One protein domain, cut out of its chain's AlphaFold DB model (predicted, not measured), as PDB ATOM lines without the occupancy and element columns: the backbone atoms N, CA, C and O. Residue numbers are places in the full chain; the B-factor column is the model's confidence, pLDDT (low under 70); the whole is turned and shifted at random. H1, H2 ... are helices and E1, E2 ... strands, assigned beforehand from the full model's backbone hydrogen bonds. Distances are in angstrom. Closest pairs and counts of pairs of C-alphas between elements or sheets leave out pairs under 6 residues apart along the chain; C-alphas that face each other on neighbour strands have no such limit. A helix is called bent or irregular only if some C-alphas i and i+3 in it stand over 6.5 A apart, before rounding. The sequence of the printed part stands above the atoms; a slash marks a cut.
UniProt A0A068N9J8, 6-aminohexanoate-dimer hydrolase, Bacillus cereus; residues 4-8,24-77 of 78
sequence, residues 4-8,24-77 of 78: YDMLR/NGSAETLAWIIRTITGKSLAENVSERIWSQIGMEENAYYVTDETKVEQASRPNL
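Overview. This is residues 4 to 8 and 24 to 77 of the 78 residues of the protein "6-aminohexanoate-dimer hydrolase" of Bacillus cereus (UniProt A0A068N9J8). A small hairpin of two strands, E1 and E2, lies along an L made by two helices: E2 packs on the first part of H2, and H3 runs off at about a right angle to H2 with its first residues near both strands. The short helix H1 sits past H2 at one end of the long axis, and the link of residues 52 to 60, between H3 and E1, loops round the other end. The printed part has 59 residues with three named helices and two named strands, in the order H1, H2, H3, E1, E2; the sheet has the order E1 - E2 and is antiparallel, and the class is mixed, helices and strands. It is compact, with a radius of gyration of the C-alphas of 11.7 A, yet elongated in outline, spanning 37 by 22 by 19 A.

Along the chain. E1 is residues 61 to 64, 9.4 A from first to last C-alpha, and E2 is residues 70 to 76, 10.8 A, ending with C-alpha 76 at (173.857, 139.128, 65.012). H2, the longest helix, is residues 24 to 38 and measures 21.4 A, from C-alpha 24 at (165.513, 138.786, 77.407). H3 is residues 42 to 51, 11.8 A; it is only just irregular, with C-alphas 48 and 51 6.7 A apart, and its line is a rough one. H1 is residues 4 to 8, 6.3 A, beginning with C-alpha 4 at (172.246, 130.333, 83.074).

Arrangement. E1 and E2 form a hairpin, antiparallel at 140 degrees between their directions. N 71 and O 63 are 2.9 A apart and N 76 and O 61 3.4 A, both within hydrogen-bond range. H2 has 8 pairs of C-alphas within 8 A of E2, the closest being those of Glu 28 and Ala 72 at 5.4 A. H2 and E1 are apart. The closest C-alphas of H3 and E2 are those of Leu 42 and Glu 70, 6.6 A; those of H3 and E1 are Ala 43 and Tyr 62, 6.8 A. H2, with residues 31 to 35 alone, only just touches H3, with 3 pairs of C-alphas within 8 A, the closest those of Arg 35 and Leu 42 at 6.2 A. Their lines are about perpendicular, at 85 degrees. H1 touches H2 at residues 25 to 29 alone, the closest C-alphas being those of Leu 7 and Gly 25, 6.2 A. H1 is apart from H3, E1 and E2. In H1 and H2 every O i to N i+4 pair is within hydrogen-bond range; in H3, 5 of 6 are.

Size, cuts and confidence. The two C-alphas farthest apart are those of Arg 8 and Glu 57, 37.5 A. Residues 9 to 23 are cut out, and C-alphas 8 and 24 are 13.5 A apart across the cut. Of the links that are printed whole, H2 to H3 and E1 to E2 are tight, H3 to E1 is short, and none is long. The mean pLDDT of the printed part is 86.6, and residues 74 to 77 are under 70.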
ATOM      1  N   TYR A   4     173.027 131.188  82.177       87.19
ATOM      2  CA  TYR A   4     172.246 130.333  83.074       87.19
ATOM      3  C   TYR A   4     172.210 130.824  84.519       87.19
ATOM      4  O   TYR A   4     171.227 130.571  85.210       87.19
ATOM      5  N   ASP A   5     173.242 131.529  84.979       87.38
ATOM      6  CA  ASP A   5     173.244 132.085  86.334       87.38
ATOM      7  C   ASP A   5     172.275 133.273  86.416       87.38
ATOM      8  O   ASP A   5     171.457 133.320  87.328       87.38
ATOM      9  N   MET A   6     172.236 134.128  85.385       86.31
ATOM     10  CA  MET A   6     171.227 135.190  85.259       86.31
ATOM     11  C   MET A   6     169.791 134.637  85.308       86.31
ATOM     12  O   MET A   6     168.932 135.211  85.969       86.31
ATOM     13  N   LEU A   7     169.520 133.507  84.641       86.56
ATOM     14  CA  LEU A   7     168.196 132.868  84.684       86.56
ATOM     15  C   LEU A   7     167.846 132.303  86.066       86.56
ATOM     16  O   LEU A   7     166.676 132.278  86.438       86.56
ATOM     17  N   ARG A   8     168.843 131.837  86.826       87.12
ATOM     18  CA  ARG A   8     168.645 131.326  88.192       87.12
ATOM     19  C   ARG A   8     168.418 132.437  89.211       87.12
ATOM     20  O   ARG A   8     167.762 132.191  90.215       87.12
ATOM     21  N   ASN A  24     164.534 139.598  78.128       83.31
ATOM     22  CA  ASN A  24     165.513 138.786  77.407       83.31
ATOM     23  C   ASN A  24     165.647 137.381  78.019       83.31
ATOM     24  O   ASN A  24     165.858 136.420  77.280       83.31
ATOM     25  N   GLY A  25     165.460 137.233  79.337       85.56
ATOM     26  CA  GLY A  25     165.503 135.946  80.034       85.56
ATOM     27  C   GLY A  25     164.456 134.949  79.530       85.56
ATOM     28  O   GLY A  25     164.708 133.743  79.511       85.56
ATOM     29  N   SER A  26     163.320 135.434  79.016       85.88
ATOM     30  CA  SER A  26     162.313 134.573  78.382       85.88
ATOM     31  C   SER A  26     162.863 133.908  77.115       85.88
ATOM     32  O   SER A  26     162.703 132.700  76.929       85.88
ATOM     33  N   ALA A  27     163.569 134.668  76.272       87.25
ATOM     34  CA  ALA A  27     164.198 134.143  75.060       87.25
ATOM     35  C   ALA A  27     165.361 133.188  75.381       87.25
ATOM     36  O   ALA A  27     165.453 132.116  74.781       87.25
ATOM     37  N   GLU A  28     166.203 133.524  76.365       88.88
ATOM     38  CA  GLU A  28     167.298 132.644  76.804       88.88
ATOM     39  C   GLU A  28     166.771 131.319  77.388       88.88
ATOM     40  O   GLU A  28     167.332 130.253  77.127       88.88
ATOM     41  N   THR A  29     165.646 131.348  78.113       90.69
ATOM     42  CA  THR A  29     164.997 130.134  78.644       90.69
ATOM     43  C   THR A  29     164.504 129.224  77.517       90.69
ATOM     44  O   THR A  29     164.729 128.013  77.553       90.69
ATOM     45  N   LEU A  30     163.880 129.787  76.476       90.06
ATOM     46  CA  LEU A  30     163.456 129.017  75.299       90.06
ATOM     47  C   LEU A  30     164.650 128.408  74.557       90.06
ATOM     48  O   LEU A  30     164.613 127.236  74.181       90.06
ATOM     49  N   ALA A  31     165.731 129.170  74.387       90.50
ATOM     50  CA  ALA A  31     166.953 128.663  73.777       90.50
ATOM     51  C   ALA A  31     167.585 127.529  74.592       90.50
ATOM     52  O   ALA A  31     168.061 126.550  74.013       90.50
ATOM     53  N   TRP A  32     167.548 127.614  75.923       91.38
ATOM     54  CA  TRP A  32     168.006 126.529  76.782       91.38
ATOM     55  C   TRP A  32     167.181 125.253  76.564       91.38
ATOM     56  O   TRP A  32     167.757 124.189  76.344       91.38
ATOM     57  N   ILE A  33     165.849 125.362  76.501       93.38
ATOM     58  CA  ILE A  33     164.962 124.226  76.202       93.38
ATOM     59  C   ILE A  33     165.311 123.591  74.848       93.38
ATOM     60  O   ILE A  33     165.441 122.370  74.761       93.38
ATOM     61  N   ILE A  34     165.520 124.399  73.802       92.56
ATOM     62  CA  ILE A  34     165.908 123.906  72.469       92.56
ATOM     63  C   ILE A  34     167.207 123.103  72.554       92.56
ATOM     64  O   ILE A  34     167.269 121.982  72.042       92.56
ATOM     65  N   ARG A  35     168.230 123.629  73.235       92.00
ATOM     66  CA  ARG A  35     169.514 122.933  73.409       92.00
ATOM     67  C   ARG A  35     169.344 121.612  74.146       92.00
ATOM     68  O   ARG A  35     169.890 120.602  73.718       92.00
ATOM     69  N   THR A  36     168.562 121.601  75.224       92.69
ATOM     70  CA  THR A  36     168.326 120.399  76.030       92.69
ATOM     71  C   THR A  36     167.569 119.323  75.255       92.69
ATOM     72  O   THR A  36     167.927 118.154  75.349       92.69
ATOM     73  N   ILE A  37     166.556 119.694  74.467       95.44
ATOM     74  CA  ILE A  37     165.756 118.735  73.689       95.44
ATOM     75  C   ILE A  37     166.533 118.204  72.480       95.44
ATOM     76  O   ILE A  37     166.433 117.027  72.146       95.44
ATOM     77  N   THR A  38     167.287 119.066  71.799       92.00
ATOM     78  CA  THR A  38     167.963 118.701  70.541       92.00
ATOM     79  C   THR A  38     169.373 118.158  70.738       92.00
ATOM     80  O   THR A  38     169.905 117.531  69.826       92.00
ATOM     81  N   GLY A  39     169.994 118.408  71.896       92.69
ATOM     82  CA  GLY A  39     171.394 118.073  72.162       92.69
ATOM     83  C   GLY A  39     172.398 118.870  71.319       92.69
ATOM     84  O   GLY A  39     173.581 118.540  71.325       92.69
ATOM     85  N   LYS A  40     171.939 119.896  70.596       91.12
ATOM     86  CA  LYS A  40     172.738 120.750  69.707       91.12
ATOM     87  C   LYS A  40     172.762 122.186  70.226       91.12
ATOM     88  O   LYS A  40     171.874 122.604  70.972       91.12
ATOM     89  N   SER A  41     173.757 122.965  69.815       91.38
ATOM     90  CA  SER A  41     173.794 124.410  70.077       91.38
ATOM     91  C   SER A  41     172.620 125.135  69.402       91.38
ATOM     92  O   SER A  41     171.978 124.618  68.478       91.38
ATOM     93  N   LEU A  42     172.308 126.350  69.861       89.69
ATOM     94  CA  LEU A  42     171.294 127.185  69.216       89.69
ATOM     95  C   LEU A  42     171.759 127.589  67.812       89.69
ATOM     96  O   LEU A  42     170.954 127.571  66.884       89.69
ATOM     97  N   ALA A  43     173.052 127.880  67.646       90.06
ATOM     98  CA  ALA A  43     173.647 128.189  66.347       90.06
ATOM     99  C   ALA A  43     173.441 127.051  65.329       90.06
ATOM    100  O   ALA A  43     172.994 127.305  64.211       90.06
ATOM    101  N   GLU A  44     173.678 125.796  65.722       90.75
ATOM    102  CA  GLU A  44     173.427 124.628  64.863       90.75
ATOM    103  C   GLU A  44     171.941 124.482  64.521       90.75
ATOM    104  O   GLU A  44     171.591 124.297  63.358       90.75
ATOM    105  N   ASN A  45     171.051 124.626  65.506       92.81
ATOM    106  CA  ASN A  45     169.610 124.528  65.267       92.81
ATOM    107  C   ASN A  45     169.102 125.600  64.296       92.81
ATOM    108  O   ASN A  45     168.298 125.297  63.415       92.81
ATOM    109  N   VAL A  46     169.562 126.844  64.448       90.81
ATOM    110  CA  VAL A  46     169.183 127.955  63.562       90.81
ATOM    111  C   VAL A  46     169.776 127.756  62.171       90.81
ATOM    112  O   VAL A  46     169.075 127.974  61.185       90.81
ATOM    113  N   SER A  47     171.019 127.281  62.079       90.06
ATOM    114  CA  SER A  47     171.660 126.962  60.803       90.06
ATOM    115  C   SER A  47     170.893 125.884  60.031       90.06
ATOM    116  O   SER A  47     170.494 126.104  58.885       90.06
ATOM    117  N   GLU A  48     170.598 124.751  60.671       91.75
ATOM    118  CA  GLU A  48     169.932 123.608  60.036       91.75
ATOM    119  C   GLU A  48     168.482 123.904  59.642       91.75
ATOM    120  O   GLU A  48     168.024 123.469  58.588       91.75
ATOM    121  N   ARG A  49     167.741 124.626  60.490       91.19
ATOM    122  CA  ARG A  49     166.286 124.777  60.329       91.19
ATOM    123  C   ARG A  49     165.874 126.045  59.594       91.19
ATOM    124  O   ARG A  49     164.768 126.083  59.067       91.19
ATOM    125  N   ILE A  50     166.711 127.084  59.610       90.75
ATOM    126  CA  ILE A  50     166.350 128.415  59.108       90.75
ATOM    127  C   ILE A  50     167.418 128.931  58.145       90.75
ATOM    128  O   ILE A  50     167.138 129.087  56.961       90.75
ATOM    129  N   TRP A  51     168.638 129.175  58.630       89.25
ATOM    130  CA  TRP A  51     169.650 129.947  57.899       89.25
ATOM    131  C   TRP A  51     170.059 129.287  56.576       89.25
ATOM    132  O   TRP A  51     170.112 129.948  55.543       89.25
ATOM    133  N   SER A  52     170.250 127.964  56.582       88.88
ATOM    134  CA  SER A  52     170.558 127.191  55.368       88.88
ATOM    135  C   SER A  52     169.369 127.015  54.417       88.88
ATOM    136  O   SER A  52     169.565 126.665  53.256       88.88
ATOM    137  N   GLN A  53     168.139 127.236  54.888       89.69
ATOM    138  CA  GLN A  53     166.914 126.954  54.132       89.69
ATOM    139  C   GLN A  53     166.394 128.170  53.356       89.69
ATOM    140  O   GLN A  53     165.594 128.010  52.438       89.69
ATOM    141  N   ILE A  54     166.835 129.381  53.709       90.44
ATOM    142  CA  ILE A  54     166.303 130.638  53.155       90.44
ATOM    143  C   ILE A  54     167.274 131.355  52.206       90.44
ATOM    144  O   ILE A  54     167.047 132.511  51.867       90.44
ATOM    145  N   GLY A  55     168.330 130.669  51.756       85.31
ATOM    146  CA  GLY A  55     169.250 131.185  50.736       85.31
ATOM    147  C   GLY A  55     170.122 132.350  51.205       85.31
ATOM    148  O   GLY A  55     170.419 133.231  50.407       85.31
ATOM    149  N   MET A  56     170.505 132.371  52.486       87.19
ATOM    150  CA  MET A  56     171.365 133.424  53.029       87.19
ATOM    151  C   MET A  56     172.745 133.418  52.368       87.19
ATOM    152  O   MET A  56     173.357 132.364  52.200       87.19
ATOM    153  N   GLU A  57     173.225 134.610  52.015       84.25
ATOM    154  CA  GLU A  57     174.508 134.817  51.330       84.25
ATOM    155  C   GLU A  57     175.697 134.772  52.299       84.25
ATOM    156  O   GLU A  57     176.783 134.322  51.935       84.25
ATOM    157  N   GLU A  58     175.476 135.189  53.547       86.38
ATOM    158  CA  GLU A  58     176.511 135.335  54.567       86.38
ATOM    159  C   GLU A  58     176.247 134.445  55.785       86.38
ATOM    160  O   GLU A  58     175.118 134.042  56.083       86.38
ATOM    161  N   ASN A  59     177.311 134.135  56.524       86.25
ATOM    162  CA  ASN A  59     177.206 133.353  57.751       86.25
ATOM    163  C   ASN A  59     176.708 134.221  58.916       86.25
ATOM    164  O   ASN A  59     177.339 135.215  59.275       86.25
ATOM    165  N   ALA A  60     175.639 133.784  59.583       85.50
ATOM    166  CA  ALA A  60     175.241 134.335  60.875       85.50
ATOM    167  C   ALA A  60     176.133 133.818  62.012       85.50
ATOM    168  O   ALA A  60     176.632 132.689  61.977       85.50
ATOM    169  N   TYR A  61     176.265 134.619  63.069       86.19
ATOM    170  CA  TYR A  61     176.949 134.208  64.290       86.19
ATOM    171  C   TYR A  61     176.228 134.713  65.542       86.19
ATOM    172  O   TYR A  61     175.544 135.736  65.551       86.19
ATOM    173  N   TYR A  62     176.419 133.978  66.633       87.06
ATOM    174  CA  TYR A  62     175.942 134.355  67.956       87.06
ATOM    175  C   TYR A  62     177.112 134.770  68.840       87.06
ATOM    176  O   TYR A  62     178.183 134.163  68.800       87.06
ATOM    177  N   VAL A  63     176.890 135.781  69.679       86.50
ATOM    178  CA  VAL A  63     177.796 136.075  70.792       86.50
ATOM    179  C   VAL A  63     177.527 135.057  71.893       86.50
ATOM    180  O   VAL A  63     176.373 134.813  72.248       86.50
ATOM    181  N   THR A  64     178.586 134.461  72.430       88.12
ATOM    182  CA  THR A  64     178.483 133.492  73.519       88.12
ATOM    183  C   THR A  64     178.984 134.065  74.832       88.12
ATOM    184  O   THR A  64     179.837 134.955  74.853       88.12
ATOM    185  N   ASP A  65     178.507 133.506  75.940       85.44
ATOM    186  CA  ASP A  65     179.196 133.655  77.217       85.44
ATOM    187  C   ASP A  65     180.471 132.786  77.288       85.44
ATOM    188  O   ASP A  65     180.816 132.047  76.360       85.44
ATOM    189  N   GLU A  66     181.187 132.868  78.410       85.00
ATOM    190  CA  GLU A  66     182.422 132.110  78.668       85.00
ATOM    191  C   GLU A  66     182.214 130.584  78.669       85.00
ATOM    192  O   GLU A  66     183.171 129.827  78.518       85.00
ATOM    193  N   THR A  67     180.969 130.118  78.816       86.50
ATOM    194  CA  THR A  67     180.594 128.697  78.776       86.50
ATOM    195  C   THR A  67     180.114 128.236  77.400       86.50
ATOM    196  O   THR A  67     179.650 127.105  77.263       86.50
ATOM    197  N   LYS A  68     180.276 129.076  76.367       83.69
ATOM    198  CA  LYS A  68     179.823 128.832  74.988       83.69
ATOM    199  C   LYS A  68     178.302 128.701  74.853       83.69
ATOM    200  O   LYS A  68     177.817 128.034  73.942       83.69
ATOM    201  N   VAL A  69     177.537 129.320  75.751       84.88
ATOM    202  CA  VAL A  69     176.084 129.441  75.592       84.88
ATOM    203  C   VAL A  69     175.805 130.682  74.752       84.88
ATOM    204  O   VAL A  69     176.313 131.760  75.062       84.88
ATOM    205  N   GLU A  70     175.045 130.529  73.666       85.88
ATOM    206  CA  GLU A  70     174.681 131.646  72.787       85.88
ATOM    207  C   GLU A  70     173.657 132.567  73.458       85.88
ATOM    208  O   GLU A  70     172.683 132.079  74.026       85.88
ATOM    209  N   GLN A  71     173.845 133.882  73.313       84.88
ATOM    210  CA  GLN A  71     172.848 134.895  73.666       84.88
ATOM    211  C   GLN A  71     171.716 134.894  72.634       84.88
ATOM    212  O   GLN A  71     171.814 135.524  71.578       84.88
ATOM    213  N   ALA A  72     170.633 134.186  72.939       80.38
ATOM    214  CA  ALA A  72     169.487 134.039  72.048       80.38
ATOM    215  C   ALA A  72     168.742 135.358  71.805       80.38
ATOM    216  O   ALA A  72     168.185 135.571  70.731       80.38
ATOM    217  N   SER A  73     168.744 136.253  72.795       77.38
ATOM    218  CA  SER A  73     168.051 137.545  72.738       77.38
ATOM    219  C   SER A  73     168.691 138.564  71.785       77.38
ATOM    220  O   SER A  73     168.034 139.528  71.390       77.38
ATOM    221  N   ARG A  74     169.960 138.374  71.392       68.94
ATOM    222  CA  ARG A  74     170.675 139.254  70.452       68.94
ATOM    223  C   ARG A  74     171.418 138.457  69.375       68.94
ATOM    224  O   ARG A  74     172.650 138.394  69.401       68.94
ATOM    225  N   PRO A  75     170.696 137.887  68.397       62.19
ATOM    226  CA  PRO A  75     171.335 137.285  67.237       62.19
ATOM    227  C   PRO A  75     171.960 138.386  66.366       62.19
ATOM    228  O   PRO A  75     171.300 139.374  66.043       62.19
ATOM    229  N   ASN A  76     173.234 138.236  65.988       64.31
ATOM    230  CA  ASN A  76     173.857 139.128  65.012       64.31
ATOM    231  C   ASN A  76     173.713 138.493  63.628       64.31
ATOM    232  O   ASN A  76     174.498 137.638  63.218       64.31
ATOM    233  N   LEU A  77     172.627 138.876  62.967       59.19
ATOM    234  CA  LEU A  77     172.280 138.461  61.618       59.19
ATOM    235  C   LEU A  77     172.669 139.635  60.719       59.19
ATOM    236  O   LEU A  77     171.938 140.624  60.657       59.19
TER     237      LEU A  77